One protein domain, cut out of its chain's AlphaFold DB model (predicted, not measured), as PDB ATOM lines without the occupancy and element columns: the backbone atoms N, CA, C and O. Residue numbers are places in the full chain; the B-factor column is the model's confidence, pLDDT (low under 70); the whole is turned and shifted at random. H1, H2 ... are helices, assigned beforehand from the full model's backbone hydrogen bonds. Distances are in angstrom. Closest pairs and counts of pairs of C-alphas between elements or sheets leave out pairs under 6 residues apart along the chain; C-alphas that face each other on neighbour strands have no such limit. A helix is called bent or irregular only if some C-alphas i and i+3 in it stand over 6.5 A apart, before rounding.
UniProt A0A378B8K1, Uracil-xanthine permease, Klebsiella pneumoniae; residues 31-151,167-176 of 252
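AT A GLANCE: This is residues 31 to 151 and 167 to 176 of the 252 residues of the protein "Uracil-xanthine permease" of Klebsiella pneumoniae (UniProt A0A378B8K1). The two long helices H1 and H2 form an open V, packed together nearer their linked ends, while H4 is a separate bar across a gap from both. Short H3 packs beside the last part of H1 and leads to H4; short H5 turns a corner at the far end of H4, and short H6 crosses H1. The printed part has 131 residues with six named helices, H1 to H6 in chain order, and no named strand: class all helix. It is only just loose, close to compact, with a radius of gyration of the C-alphas of 17.2 A and spans of 45 by 37 by 30 A.

IN THESE COORDINATES: H1, residues 42 to 69, is 40.5 A long from C-alpha 42 at (-10.719, -21.042, -35.217); it is only just irregular, with C-alphas 43 and 46 6.51 A apart. H2, residues 77 to 99, spans 33.1 A; H4, residues 123 to 137, spans 21.2 A. H3 is residues 110 to 118, H5 140 to 147, and H6 167 to 173, ending at C-alpha 173 (-38.997, -6.027, -21.957).

HOW THE PARTS SIT: H1 is the hub. Its residues 56 to 64 touch residues 83 to 90 of H2 in a helical hairpin, at a steep tilt of 42 degrees, opposite ways; the closest C-alphas, of Leu 63 and Leu 83, are 6.7 A apart. Residues 62 to 69 of H1 touch H3 at a shallow tilt of 9 degrees, the same way, closest at the C-alphas of Asn 66 and Asn 112, 5.6 A. Residues 61 to 65 touch H6, about perpendicular at 84 degrees, closest at the C-alphas of Ala 65 and Ile 172, 6.8 A. H4 is apart from H1, H2, H3 and H6. H4 and H5 are close but not clearly touching, with the C-alphas of Leu 136 and Val 142 closest at 6.7 A. Helix packing is mostly crossed, only just: 1 of 3 touching pairs is at a shallow tilt. Each O i to N i+4 pair is within hydrogen-bond range in H2, H3, H4, H5 and H6, and 22 of 24 in H1.

THE WHOLE: The C-alphas of Pro 35 and Thr 176, the two farthest apart, are 47.1 A apart. Residues 39 to 47, 127 to 136 and 139 to 151 stand free. Residues 152 to 166 are not printed; C-alphas 151 and 167 are 24.1 A apart across the cut. Of the links printed whole, none is long. The mean pLDDT of the printed part is 85.7, and no printed residue is under 70.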
ATOM      1  N   PRO A  31       0.982   0.595 -19.761       82.56
ATOM      2  CA  PRO A  31       0.557  -0.671 -20.321       82.56
ATOM      3  C   PRO A  31       1.304  -0.929 -21.636       82.56
ATOM      4  O   PRO A  31       1.464  -0.047 -22.479       82.56
ATOM      5  N   THR A  32       1.798  -2.151 -21.792       84.69
ATOM      6  CA  THR A  32       2.481  -2.599 -23.008       84.69
ATOM      7  C   THR A  32       1.454  -3.010 -24.052       84.69
ATOM      8  O   THR A  32       0.486  -3.692 -23.720       84.69
ATOM      9  N   LEU A  33       1.681  -2.642 -25.311       86.31
ATOM     10  CA  LEU A  33       0.865  -3.117 -26.426       86.31
ATOM     11  C   LEU A  33       1.274  -4.547 -26.792       86.31
ATOM     12  O   LEU A  33       2.462  -4.833 -26.931       86.31
ATOM     13  N   PHE A  34       0.284  -5.422 -26.958       85.50
ATOM     14  CA  PHE A  34       0.426  -6.825 -27.354       85.50
ATOM     15  C   PHE A  34       1.434  -7.646 -26.526       85.50
ATOM     16  O   PHE A  34       2.299  -8.304 -27.106       85.50
ATOM     17  N   PRO A  35       1.327  -7.679 -25.181       83.12
ATOM     18  CA  PRO A  35       2.251  -8.436 -24.333       83.12
ATOM     19  C   PRO A  35       2.313  -9.935 -24.667       83.12
ATOM     20  O   PRO A  35       3.357 -10.551 -24.475       83.12
ATOM     21  N   PHE A  36       1.224 -10.518 -25.184       82.19
ATOM     22  CA  PHE A  36       1.141 -11.939 -25.547       82.19
ATOM     23  C   PHE A  36       1.217 -12.208 -27.063       82.19
ATOM     24  O   PHE A  36       1.135 -13.360 -27.486       82.19
ATOM     25  N   GLY A  37       1.395 -11.171 -27.891       83.94
ATOM     26  CA  GLY A  37       1.392 -11.292 -29.352       83.94
ATOM     27  C   GLY A  37       0.016 -11.616 -29.955       83.94
ATOM     28  O   GLY A  37      -1.020 -11.423 -29.322       83.94
ATOM     29  N   PHE A  38       0.009 -12.089 -31.206       82.81
ATOM     30  CA  PHE A  38      -1.203 -12.453 -31.948       82.81
ATOM     31  C   PHE A  38      -1.264 -13.959 -32.194       82.81
ATOM     32  O   PHE A  38      -0.362 -14.528 -32.809       82.81
ATOM     33  N   GLN A  39      -2.359 -14.593 -31.775       84.69
ATOM     34  CA  GLN A  39      -2.690 -15.968 -32.140       84.69
ATOM     35  C   GLN A  39      -4.162 -16.062 -32.528       84.69
ATOM     36  O   GLN A  39      -5.030 -15.531 -31.839       84.69
ATOM     37  N   PHE A  40      -4.440 -16.743 -33.638       85.31
ATOM     38  CA  PHE A  40      -5.797 -16.983 -34.109       85.31
ATOM     39  C   PHE A  40      -6.150 -18.457 -33.928       85.31
ATOM     40  O   PHE A  40      -5.474 -19.331 -34.466       85.31
ATOM     41  N   ASN A  41      -7.218 -18.721 -33.179       87.12
ATOM     42  CA  ASN A  41      -7.756 -20.058 -32.981       87.12
ATOM     43  C   ASN A  41      -9.192 -20.107 -33.519       87.12
ATOM     44  O   ASN A  41     -10.086 -19.454 -32.980       87.12
ATOM     45  N   SER A  42      -9.411 -20.895 -34.573       81.62
ATOM     46  CA  SER A  42     -10.719 -21.042 -35.217       81.62
ATOM     47  C   SER A  42     -11.770 -21.703 -34.321       81.62
ATOM     48  O   SER A  42     -12.951 -21.403 -34.479       81.62
ATOM     49  N   ALA A  43     -11.367 -22.542 -33.361       82.12
ATOM     50  CA  ALA A  43     -12.289 -23.188 -32.428       82.12
ATOM     51  C   ALA A  43     -12.921 -22.177 -31.458       82.12
ATOM     52  O   ALA A  43     -14.111 -22.244 -31.182       82.12
ATOM     53  N   ILE A  44     -12.142 -21.195 -30.991       81.62
ATOM     54  CA  ILE A  44     -12.597 -20.169 -30.032       81.62
ATOM     55  C   ILE A  44     -13.229 -18.968 -30.754       81.62
ATOM     56  O   ILE A  44     -14.026 -18.231 -30.173       81.62
ATOM     57  N   PHE A  45     -12.924 -18.790 -32.044       84.94
ATOM     58  CA  PHE A  45     -13.464 -17.703 -32.855       84.94
ATOM     59  C   PHE A  45     -14.995 -17.678 -32.868       84.94
ATOM     60  O   PHE A  45     -15.584 -16.629 -32.624       84.94
ATOM     61  N   LEU A  46     -15.644 -18.821 -33.122       82.19
ATOM     62  CA  LEU A  46     -17.104 -18.880 -33.231       82.19
ATOM     63  C   LEU A  46     -17.814 -18.597 -31.887       82.19
ATOM     64  O   LEU A  46     -18.709 -17.747 -31.880       82.19
ATOM     65  N   PRO A  47     -17.412 -19.199 -30.747       77.88
ATOM     66  CA  PRO A  47     -17.970 -18.858 -29.437       77.88
ATOM     67  C   PRO A  47     -17.785 -17.385 -29.071       77.88
ATOM     68  O   PRO A  47     -18.741 -16.726 -28.669       77.88
ATOM     69  N   VAL A  48     -16.585 -16.827 -29.272       83.19
ATOM     70  CA  VAL A  48     -16.311 -15.412 -28.972       83.19
ATOM     71  C   VAL A  48     -17.109 -14.486 -29.886       83.19
ATOM     72  O   VAL A  48     -17.621 -13.471 -29.417       83.19
ATOM     73  N   ALA A  49     -17.277 -14.831 -31.165       84.75
ATOM     74  CA  ALA A  49     -18.111 -14.068 -32.089       84.75
ATOM     75  C   ALA A  49     -19.580 -14.042 -31.640       84.75
ATOM     76  O   ALA A  49     -20.215 -12.989 -31.690       84.75
ATOM     77  N   LEU A  50     -20.112 -15.164 -31.145       80.00
ATOM     78  CA  LEU A  50     -21.469 -15.200 -30.602       80.00
ATOM     79  C   LEU A  50     -21.617 -14.445 -29.286       80.00
ATOM     80  O   LEU A  50     -22.585 -13.707 -29.130       80.00
ATOM     81  N   VAL A  51     -20.671 -14.589 -28.359       80.50
ATOM     82  CA  VAL A  51     -20.679 -13.797 -27.120       80.50
ATOM     83  C   VAL A  51     -20.627 -12.309 -27.462       80.50
ATOM     84  O   VAL A  51     -21.405 -11.531 -26.926       80.50
ATOM     85  N   SER A  52     -19.808 -11.921 -28.442       84.25
ATOM     86  CA  SER A  52     -19.744 -10.541 -28.931       84.25
ATOM     87  C   SER A  52     -21.074 -10.078 -29.535       84.25
ATOM     88  O   SER A  52     -21.477  -8.938 -29.322       84.25
ATOM     89  N   LEU A  53     -21.795 -10.949 -30.253       83.88
ATOM     90  CA  LEU A  53     -23.139 -10.645 -30.753       83.88
ATOM     91  C   LEU A  53     -24.118 -10.381 -29.602       83.88
ATOM     92  O   LEU A  53     -24.890  -9.426 -29.665       83.88
ATOM     93  N   VAL A  54     -24.070 -11.195 -28.545       79.00
ATOM     94  CA  VAL A  54     -24.889 -10.995 -27.342       79.00
ATOM     95  C   VAL A  54     -24.521  -9.681 -26.647       79.00
ATOM     96  O   VAL A  54     -25.423  -8.917 -26.320       79.00
ATOM     97  N   CYS A  55     -23.231  -9.355 -26.514       83.69
ATOM     98  CA  CYS A  55     -22.782  -8.069 -25.967       83.69
ATOM     99  C   CYS A  55     -23.277  -6.876 -26.799       83.69
ATOM    100  O   CYS A  55     -23.659  -5.855 -26.241       83.69
ATOM    101  N   ILE A  56     -23.350  -6.995 -28.130       86.56
ATOM    102  CA  ILE A  56     -23.943  -5.944 -28.974       86.56
ATOM    103  C   ILE A  56     -25.436  -5.774 -28.657       86.56
ATOM    104  O   ILE A  56     -25.914  -4.643 -28.578       86.56
ATOM    105  N   LEU A  57     -26.182  -6.869 -28.475       82.56
ATOM    106  CA  LEU A  57     -27.599  -6.806 -28.094       82.56
ATOM    107  C   LEU A  57     -27.786  -6.197 -26.694       82.56
ATOM    108  O   LEU A  57     -28.696  -5.392 -26.498       82.56
ATOM    109  N   GLU A  58     -26.904  -6.527 -25.752       81.88
ATOM    110  CA  GLU A  58     -26.845  -5.919 -24.420       81.88
ATOM    111  C   GLU A  58     -26.576  -4.410 -24.513       81.88
ATOM    112  O   GLU A  58     -27.368  -3.614 -24.011       81.88
ATOM    113  N   ALA A  59     -25.550  -3.999 -25.264       86.50
ATOM    114  CA  ALA A  59     -25.226  -2.593 -25.499       86.50
ATOM    115  C   ALA A  59     -26.391  -1.832 -26.150       86.50
ATOM    116  O   ALA A  59     -26.664  -0.683 -25.796       86.50
ATOM    117  N   VAL A  60     -27.122  -2.458 -27.081       87.12
ATOM    118  CA  VAL A  60     -28.341  -1.879 -27.666       87.12
ATOM    119  C   VAL A  60     -29.398  -1.645 -26.588       87.12
ATOM    120  O   VAL A  60     -29.966  -0.550 -26.519       87.12
ATOM    121  N   GLY A  61     -29.650  -2.644 -25.741       83.00
ATOM    122  CA  GLY A  61     -30.581  -2.543 -24.619       83.00
ATOM    123  C   GLY A  61     -30.201  -1.421 -23.654       83.00
ATOM    124  O   GLY A  61     -31.032  -0.566 -23.337       83.00
ATOM    125  N   ASP A  62     -28.929  -1.349 -23.277       84.19
ATOM    126  CA  ASP A  62     -28.405  -0.350 -22.350       84.19
ATOM    127  C   ASP A  62     -28.443   1.070 -22.907       84.19
ATOM    128  O   ASP A  62     -28.837   2.000 -22.199       84.19
ATOM    129  N   LEU A  63     -28.089   1.259 -24.180       88.25
ATOM    130  CA  LEU A  63     -28.173   2.556 -24.854       88.25
ATOM    131  C   LEU A  63     -29.627   3.023 -25.004       88.25
ATOM    132  O   LEU A  63     -29.914   4.224 -24.895       88.25
ATOM    133  N   THR A  64     -30.550   2.085 -25.223       86.44
ATOM    134  CA  THR A  64     -31.993   2.353 -25.273       86.44
ATOM    135  C   THR A  64     -32.509   2.763 -23.896       86.44
ATOM    136  O   THR A  64     -33.120   3.824 -23.757       86.44
ATOM    137  N   ALA A  65     -32.190   1.989 -22.856       83.12
ATOM    138  CA  ALA A  65     -32.553   2.293 -21.477       83.12
ATOM    139  C   ALA A  65     -31.983   3.646 -21.021       83.12
ATOM    140  O   ALA A  65     -32.716   4.467 -20.466       83.12
ATOM    141  N   ASN A  66     -30.712   3.925 -21.327       87.25
ATOM    142  CA  ASN A  66     -30.072   5.206 -21.044       87.25
ATOM    143  C   ASN A  66     -30.801   6.369 -21.732       87.25
ATOM    144  O   ASN A  66     -31.028   7.413 -21.121       87.25
ATOM    145  N   SER A  67     -31.204   6.189 -22.995       86.75
ATOM    146  CA  SER A  67     -31.943   7.209 -23.747       86.75
ATOM    147  C   SER A  67     -33.294   7.524 -23.103       86.75
ATOM    148  O   SER A  67     -33.630   8.696 -22.955       86.75
ATOM    149  N   LEU A  68     -34.024   6.502 -22.651       83.62
ATOM    150  CA  LEU A  68     -35.316   6.668 -21.978       83.62
ATOM    151  C   LEU A  68     -35.185   7.347 -20.614       83.62
ATOM    152  O   LEU A  68     -35.954   8.248 -20.289       83.62
ATOM    153  N   ILE A  69     -34.190   6.951 -19.818       84.94
ATOM    154  CA  ILE A  69     -33.920   7.576 -18.514       84.94
ATOM    155  C   ILE A  69     -33.499   9.036 -18.697       84.94
ATOM    156  O   ILE A  69     -33.909   9.898 -17.926       84.94
ATOM    157  N   SER A  70     -32.746   9.323 -19.759       85.69
ATOM    158  CA  SER A  70     -32.296  10.672 -20.117       85.69
ATOM    159  C   SER A  70     -33.366  11.518 -20.823       85.69
ATOM    160  O   SER A  70     -33.037  12.591 -21.335       85.69
ATOM    161  N   GLN A  71     -34.621  11.047 -20.894       84.06
ATOM    162  CA  GLN A  71     -35.741  11.734 -21.552       84.06
ATOM    163  C   GLN A  71     -35.439  12.112 -23.016       84.06
ATOM    164  O   GLN A  71     -35.812  13.178 -23.500       84.06
ATOM    165  N   GLN A  72     -34.711  11.248 -23.725       85.75
ATOM    166  CA  GLN A  72     -34.412  11.402 -25.146       85.75
ATOM    167  C   GLN A  72     -35.341  10.515 -25.978       85.75
ATOM    168  O   GLN A  72     -35.727   9.432 -25.546       85.75
ATOM    169  N   SER A  73     -35.635  10.929 -27.211       81.19
ATOM    170  CA  SER A  73     -36.458  10.128 -28.122       81.19
ATOM    171  C   SER A  73     -35.791   8.796 -28.490       81.19
ATOM    172  O   SER A  73     -34.560   8.716 -28.576       81.19
ATOM    173  N   VAL A  74     -36.599   7.757 -28.715       80.81
ATOM    174  CA  VAL A  74     -36.141   6.399 -29.081       80.81
ATOM    175  C   VAL A  74     -36.591   5.932 -30.472       80.81
ATOM    176  O   VAL A  74     -36.035   4.970 -30.980       80.81
ATOM    177  N   ASP A  75     -37.488   6.657 -31.150       77.56
ATOM    178  CA  ASP A  75     -37.965   6.299 -32.504       77.56
ATOM    179  C   ASP A  75     -37.391   7.171 -33.638       77.56
ATOM    180  O   ASP A  75     -37.633   6.949 -34.831       77.56
ATOM    181  N   ASP A  76     -36.539   8.138 -33.300       85.62
ATOM    182  CA  ASP A  76     -36.047   9.108 -34.274       85.62
ATOM    183  C   ASP A  76     -34.771   8.669 -34.999       85.62
ATOM    184  O   ASP A  76     -33.961   7.862 -34.528       85.62
ATOM    185  N   ARG A  77     -34.493   9.318 -36.139       87.50
ATOM    186  CA  ARG A  77     -33.193   9.202 -36.831       87.50
ATOM    187  C   ARG A  77     -32.020   9.528 -35.893       87.50
ATOM    188  O   ARG A  77     -30.963   8.908 -35.998       87.50
ATOM    189  N   ALA A  78     -32.216  10.457 -34.957       86.44
ATOM    190  CA  ALA A  78     -31.222  10.815 -33.950       86.44
ATOM    191  C   ALA A  78     -30.900   9.655 -32.993       86.44
ATOM    192  O   ALA A  78     -29.743   9.490 -32.605       86.44
ATOM    193  N   PHE A  79     -31.890   8.834 -32.630       89.00
ATOM    194  CA  PHE A  79     -31.668   7.628 -31.830       89.00
ATOM    195  C   PHE A  79     -30.858   6.589 -32.608       89.00
ATOM    196  O   PHE A  79     -29.838   6.116 -32.114       89.00
ATOM    197  N   ARG A  80     -31.216   6.327 -33.872       88.75
ATOM    198  CA  ARG A  80     -30.455   5.397 -34.727       88.75
ATOM    199  C   ARG A  80     -28.989   5.804 -34.888       88.75
ATOM    200  O   ARG A  80     -28.115   4.943 -34.889       88.75
ATOM    201  N   ASN A  81     -28.705   7.103 -34.996       90.38
ATOM    202  CA  ASN A  81     -27.330   7.604 -35.055       90.38
ATOM    203  C   ASN A  81     -26.584   7.413 -33.726       90.38
ATOM    204  O   ASN A  81     -25.421   7.015 -33.743       90.38
ATOM    205  N   ARG A  82     -27.246   7.649 -32.584       89.44
ATOM    206  CA  ARG A  82     -26.681   7.374 -31.253       89.44
ATOM    207  C   ARG A  82     -26.372   5.893 -31.068       89.44
ATOM    208  O   ARG A  82     -25.291   5.570 -30.596       89.44
ATOM    209  N   LEU A  83     -27.278   5.018 -31.499       90.88
ATOM    210  CA  LEU A  83     -27.107   3.575 -31.404       90.88
ATOM    211  C   LEU A  83     -25.919   3.094 -32.248       90.88
ATOM    212  O   LEU A  83     -25.032   2.424 -31.733       90.88
ATOM    213  N   LYS A  84     -25.840   3.518 -33.518       92.00
ATOM    214  CA  LYS A  84     -24.697   3.208 -34.395       92.00
ATOM    215  C   LYS A  84     -23.371   3.712 -33.822       92.00
ATOM    216  O   LYS A  84     -22.389   2.980 -33.838       92.00
ATOM    217  N   GLY A  85     -23.345   4.950 -33.326       92.31
ATOM    218  CA  GLY A  85     -22.148   5.537 -32.725       92.31
ATOM    219  C   GLY A  85     -21.732   4.845 -31.426       92.31
ATOM    220  O   GLY A  85     -20.544   4.620 -31.221       92.31
ATOM    221  N   GLY A  86     -22.698   4.471 -30.586       91.19
ATOM    222  CA  GLY A  86     -22.465   3.746 -29.337       91.19
ATOM    223  C   GLY A  86     -21.894   2.353 -29.578       91.19
ATOM    224  O   GLY A  86     -20.848   2.037 -29.030       91.19
ATOM    225  N   ILE A  87     -22.506   1.572 -30.473       92.25
ATOM    226  CA  ILE A  87     -22.018   0.230 -30.836       92.25
ATOM    227  C   ILE A  87     -20.627   0.304 -31.482       92.25
ATOM    228  O   ILE A  87     -19.759  -0.511 -31.182       92.25
ATOM    229  N   LEU A  88     -20.383   1.291 -32.353       93.62
ATOM    230  CA  LEU A  88     -19.057   1.480 -32.943       93.62
ATOM    231  C   LEU A  88     -18.009   1.812 -31.871       93.62
ATOM    232  O   LEU A  88     -16.912   1.265 -31.906       93.62
ATOM    233  N   ALA A  89     -18.342   2.688 -30.920       92.19
ATOM    234  CA  ALA A  89     -17.452   3.020 -29.812       92.19
ATOM    235  C   ALA A  89     -17.176   1.807 -28.907       92.19
ATOM    236  O   ALA A  89     -16.037   1.627 -28.489       92.19
ATOM    237  N   ASP A  90     -18.183   0.965 -28.667       91.50
ATOM    238  CA  ASP A  90     -18.068  -0.297 -27.924       91.50
ATOM    239  C   ASP A  90     -17.068  -1.250 -28.598       91.50
ATOM    240  O   ASP A  90     -16.093  -1.688 -27.988       91.50
ATOM    241  N   GLY A  91     -17.216  -1.463 -29.910       91.50
ATOM    242  CA  GLY A  91     -16.296  -2.287 -30.695       91.50
ATOM    243  C   GLY A  91     -14.868  -1.731 -30.741       91.50
ATOM    244  O   GLY A  91     -13.901  -2.479 -30.596       91.50
ATOM    245  N   VAL A  92     -14.712  -0.410 -30.888       93.50
ATOM    246  CA  VAL A  92     -13.395   0.253 -30.836       93.50
ATOM    247  C   VAL A  92     -12.768   0.109 -29.446       93.50
ATOM    248  O   VAL A  92     -11.575  -0.167 -29.348       93.50
ATOM    249  N   SER A  93     -13.555   0.243 -28.378       92.44
ATOM    250  CA  SER A  93     -13.104   0.036 -26.997       92.44
ATOM    251  C   SER A  93     -12.638  -1.402 -26.765       92.44
ATOM    252  O   SER A  93     -11.557  -1.615 -26.215       92.44
ATOM    253  N   CYS A  94     -13.390  -2.389 -27.258       91.62
ATOM    254  CA  CYS A  94     -12.986  -3.795 -27.261       91.62
ATOM    255  C   CYS A  94     -11.676  -4.023 -28.019       91.62
ATOM    256  O   CYS A  94     -10.813  -4.756 -27.542       91.62
ATOM    257  N   MET A  95     -11.495  -3.384 -29.178       90.44
ATOM    258  CA  MET A  95     -10.256  -3.489 -29.947       90.44
ATOM    259  C   MET A  95      -9.069  -2.929 -29.158       90.44
ATOM    260  O   MET A  95      -8.052  -3.603 -29.037       90.44
ATOM    261  N   VAL A  96      -9.205  -1.740 -28.560       91.56
ATOM    262  CA  VAL A  96      -8.160  -1.151 -27.705       91.56
ATOM    263  C   VAL A  96      -7.868  -2.048 -26.498       91.56
ATOM    264  O   VAL A  96      -6.705  -2.293 -26.188       91.56
ATOM    265  N   ALA A  97      -8.897  -2.597 -25.850       90.38
ATOM    266  CA  ALA A  97      -8.734  -3.546 -24.751       90.38
ATOM    267  C   ALA A  97      -7.976  -4.807 -25.190       90.38
ATOM    268  O   ALA A  97      -7.028  -5.206 -24.516       90.38
ATOM    269  N   ALA A  98      -8.307  -5.376 -26.351       89.25
ATOM    270  CA  ALA A  98      -7.611  -6.530 -26.911       89.25
ATOM    271  C   ALA A  98      -6.132  -6.230 -27.212       89.25
ATOM    272  O   ALA A  98      -5.271  -7.063 -26.928       89.25
ATOM    273  N   MET A  99      -5.810  -5.027 -27.709       89.81
ATOM    274  CA  MET A  99      -4.419  -4.590 -27.912       89.81
ATOM    275  C   MET A  99      -3.627  -4.520 -26.602       89.81
ATOM    276  O   MET A  99      -2.425  -4.771 -26.591       89.81
ATOM    277  N   LEU A 100      -4.294  -4.194 -25.496       89.56
ATOM    278  CA  LEU A 100      -3.719  -4.186 -24.149       89.56
ATOM    279  C   LEU A 100      -3.818  -5.555 -23.450       89.56
ATOM    280  O   LEU A 100      -3.449  -5.670 -22.283       89.56
ATOM    281  N   CYS A 101      -4.309  -6.584 -24.150       85.75
ATOM    282  CA  CYS A 101      -4.610  -7.916 -23.621       85.75
ATOM    283  C   CYS A 101      -5.540  -7.908 -22.393       85.75
ATOM    284  O   CYS A 101      -5.415  -8.745 -21.498       85.75
ATOM    285  N   ALA A 102      -6.481  -6.967 -22.360       85.88
ATOM    286  CA  ALA A 102      -7.598  -6.952 -21.430       85.88
ATOM    287  C   ALA A 102      -8.788  -7.753 -21.987       85.88
ATOM    288  O   ALA A 102      -8.894  -7.997 -23.191       85.88
ATOM    289  N   PHE A 103      -9.698  -8.153 -21.097       83.75
ATOM    290  CA  PHE A 103     -10.939  -8.820 -21.487       83.75
ATOM    291  C   PHE A 103     -11.849  -7.882 -22.303       83.75
ATOM    292  O   PHE A 103     -11.788  -6.661 -22.114       83.75
ATOM    293  N   PRO A 104     -12.709  -8.436 -23.183       81.81
ATOM    294  CA  PRO A 104     -13.742  -7.663 -23.864       81.81
ATOM    295  C   PRO A 104     -14.583  -6.874 -22.859       81.81
ATOM    296  O   PRO A 104     -14.910  -7.374 -21.781       81.81
ATOM    297  N   ASN A 105     -14.915  -5.636 -23.207       86.50
ATOM    298  CA  ASN A 105     -15.741  -4.757 -22.388       86.50
ATOM    299  C   ASN A 105     -16.971  -4.310 -23.174       86.50
ATOM    300  O   ASN A 105     -16.950  -4.291 -24.398       86.50
ATOM    301  N   THR A 106     -18.037  -3.957 -22.463       85.19
ATOM    302  CA  THR A 106     -19.233  -3.394 -23.086       85.19
ATOM    303  C   THR A 106     -19.838  -2.292 -22.219       85.19
ATOM    304  O   THR A 106     -19.308  -1.951 -21.153       85.19
ATOM    305  N   THR A 107     -20.930  -1.697 -22.691       83.50
ATOM    306  CA  THR A 107     -21.666  -0.644 -21.990       83.50
ATOM    307  C   THR A 107     -22.132  -1.130 -20.614       83.50
ATOM    308  O   THR A 107     -22.556  -2.264 -20.446       83.50
ATOM    309  N   PHE A 108     -22.007  -0.275 -19.595       81.25
ATOM    310  CA  PHE A 108     -22.251  -0.667 -18.208       81.25
ATOM    311  C   PHE A 108     -23.665  -0.281 -17.751       81.25
ATOM    312  O   PHE A 108     -23.913   0.877 -17.387       81.25
ATOM    313  N   ALA A 109     -24.575  -1.259 -17.717       75.44
ATOM    314  CA  ALA A 109     -25.976  -1.093 -17.327       75.44
ATOM    315  C   ALA A 109     -26.175  -0.379 -15.978       75.44
ATOM    316  O   ALA A 109     -27.128   0.381 -15.806       75.44
ATOM    317  N   GLN A 110     -25.276  -0.559 -14.999       78.38
ATOM    318  CA  GLN A 110     -25.440   0.062 -13.676       78.38
ATOM    319  C   GLN A 110     -25.405   1.594 -13.710       78.38
ATOM    320  O   GLN A 110     -25.981   2.236 -12.827       78.38
ATOM    321  N   ASN A 111     -24.773   2.199 -14.720       83.75
ATOM    322  CA  ASN A 111     -24.760   3.654 -14.860       83.75
ATOM    323  C   ASN A 111     -26.180   4.217 -15.053       83.75
ATOM    324  O   ASN A 111     -26.509   5.275 -14.520       83.75
ATOM    325  N   ASN A 112     -27.057   3.461 -15.719       80.94
ATOM    326  CA  ASN A 112     -28.459   3.829 -15.913       80.94
ATOM    327  C   ASN A 112     -29.194   4.003 -14.575       80.94
ATOM    328  O   ASN A 112     -29.973   4.943 -14.413       80.94
ATOM    329  N   GLY A 113     -28.899   3.150 -13.588       76.56
ATOM    330  CA  GLY A 113     -29.457   3.268 -12.239       76.56
ATOM    331  C   GLY A 113     -29.018   4.553 -11.531       76.56
ATOM    332  O   GLY A 113     -29.843   5.251 -10.944       76.56
ATOM    333  N   VAL A 114     -27.738   4.923 -11.647       82.81
ATOM    334  CA  VAL A 114     -27.211   6.168 -11.058       82.81
ATOM    335  C   VAL A 114     -27.840   7.395 -11.714       82.81
ATOM    336  O   VAL A 114     -28.262   8.315 -11.013       82.81
ATOM    337  N   ILE A 115     -27.958   7.409 -13.044       86.69
ATOM    338  CA  ILE A 115     -28.602   8.507 -13.776       86.69
ATOM    339  C   ILE A 115     -30.070   8.633 -13.360       86.69
ATOM    340  O   ILE A 115     -30.540   9.743 -13.131       86.69
ATOM    341  N   GLN A 116     -30.787   7.519 -13.192       79.12
ATOM    342  CA  GLN A 116     -32.187   7.542 -12.769       79.12
ATOM    343  C   GLN A 116     -32.374   8.142 -11.367       79.12
ATOM    344  O   GLN A 116     -33.342   8.861 -11.143       79.12
ATOM    345  N   MET A 117     -31.461   7.864 -10.432       80.75
ATOM    346  CA  MET A 117     -31.538   8.389  -9.062       80.75
ATOM    347  C   MET A 117     -31.059   9.839  -8.952       80.75
ATOM    348  O   MET A 117     -31.595  10.609  -8.162       80.75
ATOM    349  N   THR A 118     -30.035  10.210  -9.722       87.25
ATOM    350  CA  THR A 118     -29.432  11.554  -9.668       87.25
ATOM    351  C   THR A 118     -30.116  12.554 -10.594       87.25
ATOM    352  O   THR A 118     -29.991  13.756 -10.386       87.25
ATOM    353  N   GLY A 119     -30.797  12.083 -11.641       85.69
ATOM    354  CA  GLY A 119     -31.341  12.912 -12.716       85.69
ATOM    355  C   GLY A 119     -30.274  13.533 -13.630       85.69
ATOM    356  O   GLY A 119     -30.608  14.334 -14.502       85.69
ATOM    357  N   VAL A 120     -28.990  13.195 -13.457       89.19
ATOM    358  CA  VAL A 120     -27.880  13.835 -14.177       89.19
ATOM    359  C   VAL A 120     -27.346  12.917 -15.277       89.19
ATOM    360  O   VAL A 120     -26.460  12.099 -15.053       89.19
ATOM    361  N   ALA A 121     -27.823  13.114 -16.508       88.56
ATOM    362  CA  ALA A 121     -27.341  12.421 -17.714       88.56
ATOM    363  C   ALA A 121     -26.239  13.207 -18.467       88.56
ATOM    364  O   ALA A 121     -26.207  13.277 -19.699       88.56
ATOM    365  N   SER A 122     -25.344  13.880 -17.739       90.69
ATOM    366  CA  SER A 122     -24.355  14.783 -18.339       90.69
ATOM    367  C   SER A 122     -23.155  14.037 -18.933       90.69
ATOM    368  O   SER A 122     -22.412  13.353 -18.231       90.69
ATOM    369  N   ARG A 123     -22.878  14.267 -20.227       89.12
ATOM    370  CA  ARG A 123     -21.702  13.713 -20.931       89.12
ATOM    371  C   ARG A 123     -20.359  14.110 -20.303       89.12
ATOM    372  O   ARG A 123     -19.363  13.421 -20.501       89.12
ATOM    373  N   TYR A 124     -20.317  15.238 -19.591       92.50
ATOM    374  CA  TYR A 124     -19.097  15.732 -18.953       92.50
ATOM    375  C   TYR A 124     -18.688  14.839 -17.785       92.50
ATOM    376  O   TYR A 124     -17.512  14.508 -17.670       92.50
ATOM    377  N   VAL A 125     -19.657  14.376 -16.991       91.12
ATOM    378  CA  VAL A 125     -19.418  13.461 -15.864       91.12
ATOM    379  C   VAL A 125     -18.730  12.189 -16.357       91.12
ATOM    380  O   VAL A 125     -17.682  11.821 -15.836       91.12
ATOM    381  N   GLY A 126     -19.243  11.590 -17.438       89.00
ATOM    382  CA  GLY A 126     -18.634  10.405 -18.048       89.00
ATOM    383  C   GLY A 126     -17.192  10.633 -18.520       89.00
ATOM    384  O   GLY A 126     -16.332   9.793 -18.277       89.00
ATOM    385  N   ARG A 127     -16.892  11.788 -19.132       91.81
ATOM    386  CA  ARG A 127     -15.520  12.125 -19.562       91.81
ATOM    387  C   ARG A 127     -14.561  12.264 -18.385       91.81
ATOM    388  O   ARG A 127     -13.464  11.718 -18.446       91.81
ATOM    389  N   TYR A 128     -14.961  12.971 -17.328       93.88
ATOM    390  CA  TYR A 128     -14.121  13.135 -16.141       93.88
ATOM    391  C   TYR A 128     -13.851  11.794 -15.461       93.88
ATOM    392  O   TYR A 128     -12.701  11.495 -15.155       93.88
ATOM    393  N   ILE A 129     -14.881  10.957 -15.302       91.19
ATOM    394  CA  ILE A 129     -14.725   9.612 -14.740       91.19
ATOM    395  C   ILE A 129     -13.793   8.766 -15.614       91.19
ATOM    396  O   ILE A 129     -12.888   8.131 -15.086       91.19
ATOM    397  N   GLY A 130     -13.952   8.799 -16.942       91.31
ATOM    398  CA  GLY A 130     -13.076   8.073 -17.864       91.31
ATOM    399  C   GLY A 130     -11.606   8.477 -17.727       91.31
ATOM    400  O   GLY A 130     -10.742   7.612 -17.614       91.31
ATOM    401  N   VAL A 131     -11.315   9.780 -17.655       94.06
ATOM    402  CA  VAL A 131      -9.945  10.277 -17.433       94.06
ATOM    403  C   VAL A 131      -9.406   9.826 -16.076       94.06
ATOM    404  O   VAL A 131      -8.274   9.356 -16.002       94.06
ATOM    405  N   ILE A 132     -10.211   9.913 -15.014       93.62
ATOM    406  CA  ILE A 132      -9.818   9.454 -13.675       93.62
ATOM    407  C   ILE A 132      -9.492   7.956 -13.688       93.62
ATOM    408  O   ILE A 132      -8.474   7.559 -13.129       93.62
ATOM    409  N   LEU A 133     -10.303   7.127 -14.349       91.44
ATOM    410  CA  LEU A 133     -10.072   5.683 -14.436       91.44
ATOM    411  C   LEU A 133      -8.821   5.336 -15.253       91.44
ATOM    412  O   LEU A 133      -8.074   4.450 -14.851       91.44
ATOM    413  N   ILE A 134      -8.555   6.055 -16.351       90.75
ATOM    414  CA  ILE A 134      -7.309   5.899 -17.117       90.75
ATOM    415  C   ILE A 134      -6.108   6.242 -16.237       90.75
ATOM    416  O   ILE A 134      -5.150   5.474 -16.190       90.75
ATOM    417  N   LEU A 135      -6.166   7.364 -15.515       91.06
ATOM    418  CA  LEU A 135      -5.095   7.765 -14.608       91.06
ATOM    419  C   LEU A 135      -4.889   6.725 -13.509       91.06
ATOM    420  O   LEU A 135      -3.760   6.300 -13.312       91.06
ATOM    421  N   LEU A 136      -5.955   6.259 -12.853       89.12
ATOM    422  CA  LEU A 136      -5.882   5.216 -11.825       89.12
ATOM    423  C   LEU A 136      -5.308   3.898 -12.361       89.12
ATOM    424  O   LEU A 136      -4.539   3.247 -11.659       89.12
ATOM    425  N   GLY A 137      -5.622   3.527 -13.605       86.75
ATOM    426  CA  GLY A 137      -5.086   2.328 -14.253       86.75
ATOM    427  C   GLY A 137      -3.570   2.362 -14.489       86.75
ATOM    428  O   GLY A 137      -2.956   1.306 -14.610       86.75
ATOM    429  N   LEU A 138      -2.952   3.549 -14.509       89.38
ATOM    430  CA  LEU A 138      -1.496   3.710 -14.633       89.38
ATOM    431  C   LEU A 138      -0.741   3.476 -13.316       89.38
ATOM    432  O   LEU A 138       0.491   3.402 -13.338       89.38
ATOM    433  N   PHE A 139      -1.452   3.355 -12.188       90.06
ATOM    434  CA  PHE A 139      -0.883   3.095 -10.866       90.06
ATOM    435  C   PHE A 139      -1.114   1.623 -10.472       90.06
ATOM    436  O   PHE A 139      -2.193   1.284  -9.975       90.06
ATOM    437  N   PRO A 140      -0.106   0.735 -10.618       84.94
ATOM    438  CA  PRO A 140      -0.195  -0.668 -10.201       84.94
ATOM    439  C   PRO A 140      -0.702  -0.903  -8.769       84.94
ATOM    440  O   PRO A 140      -1.457  -1.861  -8.592       84.94
ATOM    441  N   PRO A 141      -0.391  -0.045  -7.768       86.44
ATOM    442  CA  PRO A 141      -0.919  -0.211  -6.413       86.44
ATOM    443  C   PRO A 141      -2.449  -0.272  -6.346       86.44
ATOM    444  O   PRO A 141      -2.999  -0.972  -5.501       86.44
ATOM    445  N   VAL A 142      -3.154   0.420  -7.250       85.88
ATOM    446  CA  VAL A 142      -4.623   0.374  -7.314       85.88
ATOM    447  C   VAL A 142      -5.092  -1.012  -7.751       85.88
ATOM    448  O   VAL A 142      -5.985  -1.584  -7.133       85.88
ATOM    449  N   GLY A 143      -4.465  -1.579  -8.784       84.50
ATOM    450  CA  GLY A 143      -4.761  -2.934  -9.245       84.50
ATOM    451  C   GLY A 143      -4.451  -3.985  -8.179       84.50
ATOM    452  O   GLY A 143      -5.258  -4.884  -7.958       84.50
ATOM    453  N   GLU A 144      -3.328  -3.841  -7.476       84.62
ATOM    454  CA  GLU A 144      -2.933  -4.762  -6.409       84.62
ATOM    455  C   GLU A 144      -3.910  -4.720  -5.230       84.62
ATOM    456  O   GLU A 144      -4.345  -5.764  -4.747       84.62
ATOM    457  N   LEU A 145      -4.364  -3.528  -4.834       85.31
ATOM    458  CA  LEU A 145      -5.397  -3.381  -3.809       85.31
ATOM    459  C   LEU A 145      -6.705  -4.085  -4.205       85.31
ATOM    460  O   LEU A 145      -7.331  -4.740  -3.373       85.31
ATOM    461  N   LEU A 146      -7.115  -3.983  -5.475       84.75
ATOM    462  CA  LEU A 146      -8.317  -4.658  -5.972       84.75
ATOM    463  C   LEU A 146      -8.171  -6.188  -5.978       84.75
ATOM    464  O   LEU A 146      -9.145  -6.883  -5.701       84.75
ATOM    465  N   ARG A 147      -6.971  -6.725  -6.249       84.25
ATOM    466  CA  ARG A 147      -6.699  -8.178  -6.197       84.25
ATOM    467  C   ARG A 147      -6.767  -8.745  -4.788       84.25
ATOM    468  O   ARG A 147      -7.067  -9.923  -4.625       84.25
ATOM    469  N   GLN A 148      -6.501  -7.914  -3.786       85.88
ATOM    470  CA  GLN A 148      -6.576  -8.310  -2.387       85.88
ATOM    471  C   GLN A 148      -8.026  -8.397  -1.873       85.88
ATOM    472  O   GLN A 148      -8.249  -8.968  -0.809       85.88
ATOM    473  N   ILE A 149      -9.031  -7.891  -2.604       87.19
ATOM    474  CA  ILE A 149     -10.436  -7.953  -2.169       87.19
ATOM    475  C   ILE A 149     -10.858  -9.417  -1.929       87.19
ATOM    476  O   ILE A 149     -10.767 -10.237  -2.847       87.19
ATOM    477  N   PRO A 150     -11.377  -9.760  -0.733       85.94
ATOM    478  CA  PRO A 150     -11.778 -11.127  -0.420       85.94
ATOM    479  C   PRO A 150     -12.863 -11.664  -1.358       85.94
ATOM    480  O   PRO A 150     -13.844 -10.976  -1.658       85.94
ATOM    481  N   ALA A 151     -12.748 -12.941  -1.735       87.31
ATOM    482  CA  ALA A 151     -13.709 -13.607  -2.616       87.31
ATOM    483  C   ALA A 151     -15.179 -13.506  -2.147       87.31
ATOM    484  O   ALA A 151     -16.032 -13.244  -2.995       87.31
ATOM    485  N   ALA A 167     -32.795  -6.852 -13.597       80.00
ATOM    486  CA  ALA A 167     -33.807  -5.811 -13.417       80.00
ATOM    487  C   ALA A 167     -33.884  -4.842 -14.613       80.00
ATOM    488  O   ALA A 167     -34.980  -4.464 -15.033       80.00
ATOM    489  N   ALA A 168     -32.739  -4.458 -15.186       72.19
ATOM    490  CA  ALA A 168     -32.682  -3.638 -16.393       72.19
ATOM    491  C   ALA A 168     -33.291  -4.369 -17.600       72.19
ATOM    492  O   ALA A 168     -34.113  -3.785 -18.308       72.19
ATOM    493  N   GLY A 169     -32.974  -5.656 -17.778       78.44
ATOM    494  CA  GLY A 169     -33.563  -6.504 -18.813       78.44
ATOM    495  C   GLY A 169     -35.087  -6.593 -18.707       78.44
ATOM    496  O   GLY A 169     -35.786  -6.343 -19.690       78.44
ATOM    497  N   ILE A 170     -35.621  -6.846 -17.504       84.06
ATOM    498  CA  ILE A 170     -37.073  -6.844 -17.250       84.06
ATOM    499  C   ILE A 170     -37.673  -5.493 -17.630       84.06
ATOM    500  O   ILE A 170     -38.650  -5.447 -18.372       84.06
ATOM    501  N   ARG A 171     -37.066  -4.388 -17.177       74.88
ATOM    502  CA  ARG A 171     -37.554  -3.041 -17.481       74.88
ATOM    503  C   ARG A 171     -37.638  -2.794 -18.984       74.88
ATOM    504  O   ARG A 171     -38.627  -2.209 -19.410       74.88
ATOM    505  N   ILE A 172     -36.635  -3.221 -19.758       77.75
ATOM    506  CA  ILE A 172     -36.611  -3.101 -21.225       77.75
ATOM    507  C   ILE A 172     -37.761  -3.893 -21.852       77.75
ATOM    508  O   ILE A 172     -38.515  -3.340 -22.648       77.75
ATOM    509  N   ILE A 173     -37.936  -5.150 -21.447       83.69
ATOM    510  CA  ILE A 173     -38.997  -6.027 -21.957       83.69
ATOM    511  C   ILE A 173     -40.386  -5.434 -21.660       83.69
ATOM    512  O   ILE A 173     -41.266  -5.448 -22.512       83.69
ATOM    513  N   THR A 174     -40.575  -4.842 -20.480       83.50
ATOM    514  CA  THR A 174     -41.861  -4.268 -20.045       83.50
ATOM    515  C   THR A 174     -42.144  -2.849 -20.554       83.50
ATOM    516  O   THR A 174     -43.105  -2.229 -20.102       83.50
ATOM    517  N   GLN A 175     -41.329  -2.295 -21.461       76.88
ATOM    518  CA  GLN A 175     -41.584  -0.957 -22.029       76.88
ATOM    519  C   GLN A 175     -42.860  -0.910 -22.868       76.88
ATOM    520  O   GLN A 175     -43.526   0.122 -22.931       76.88
ATOM    521  N   THR A 176     -43.204  -2.031 -23.493       78.00
ATOM    522  CA  THR A 176     -44.447  -2.233 -24.234       78.00
ATOM    523  C   THR A 176     -45.305  -3.280 -23.527       78.00
ATOM    524  O   THR A 176     -44.755  -4.180 -22.887       78.00
TER     525      THR A 176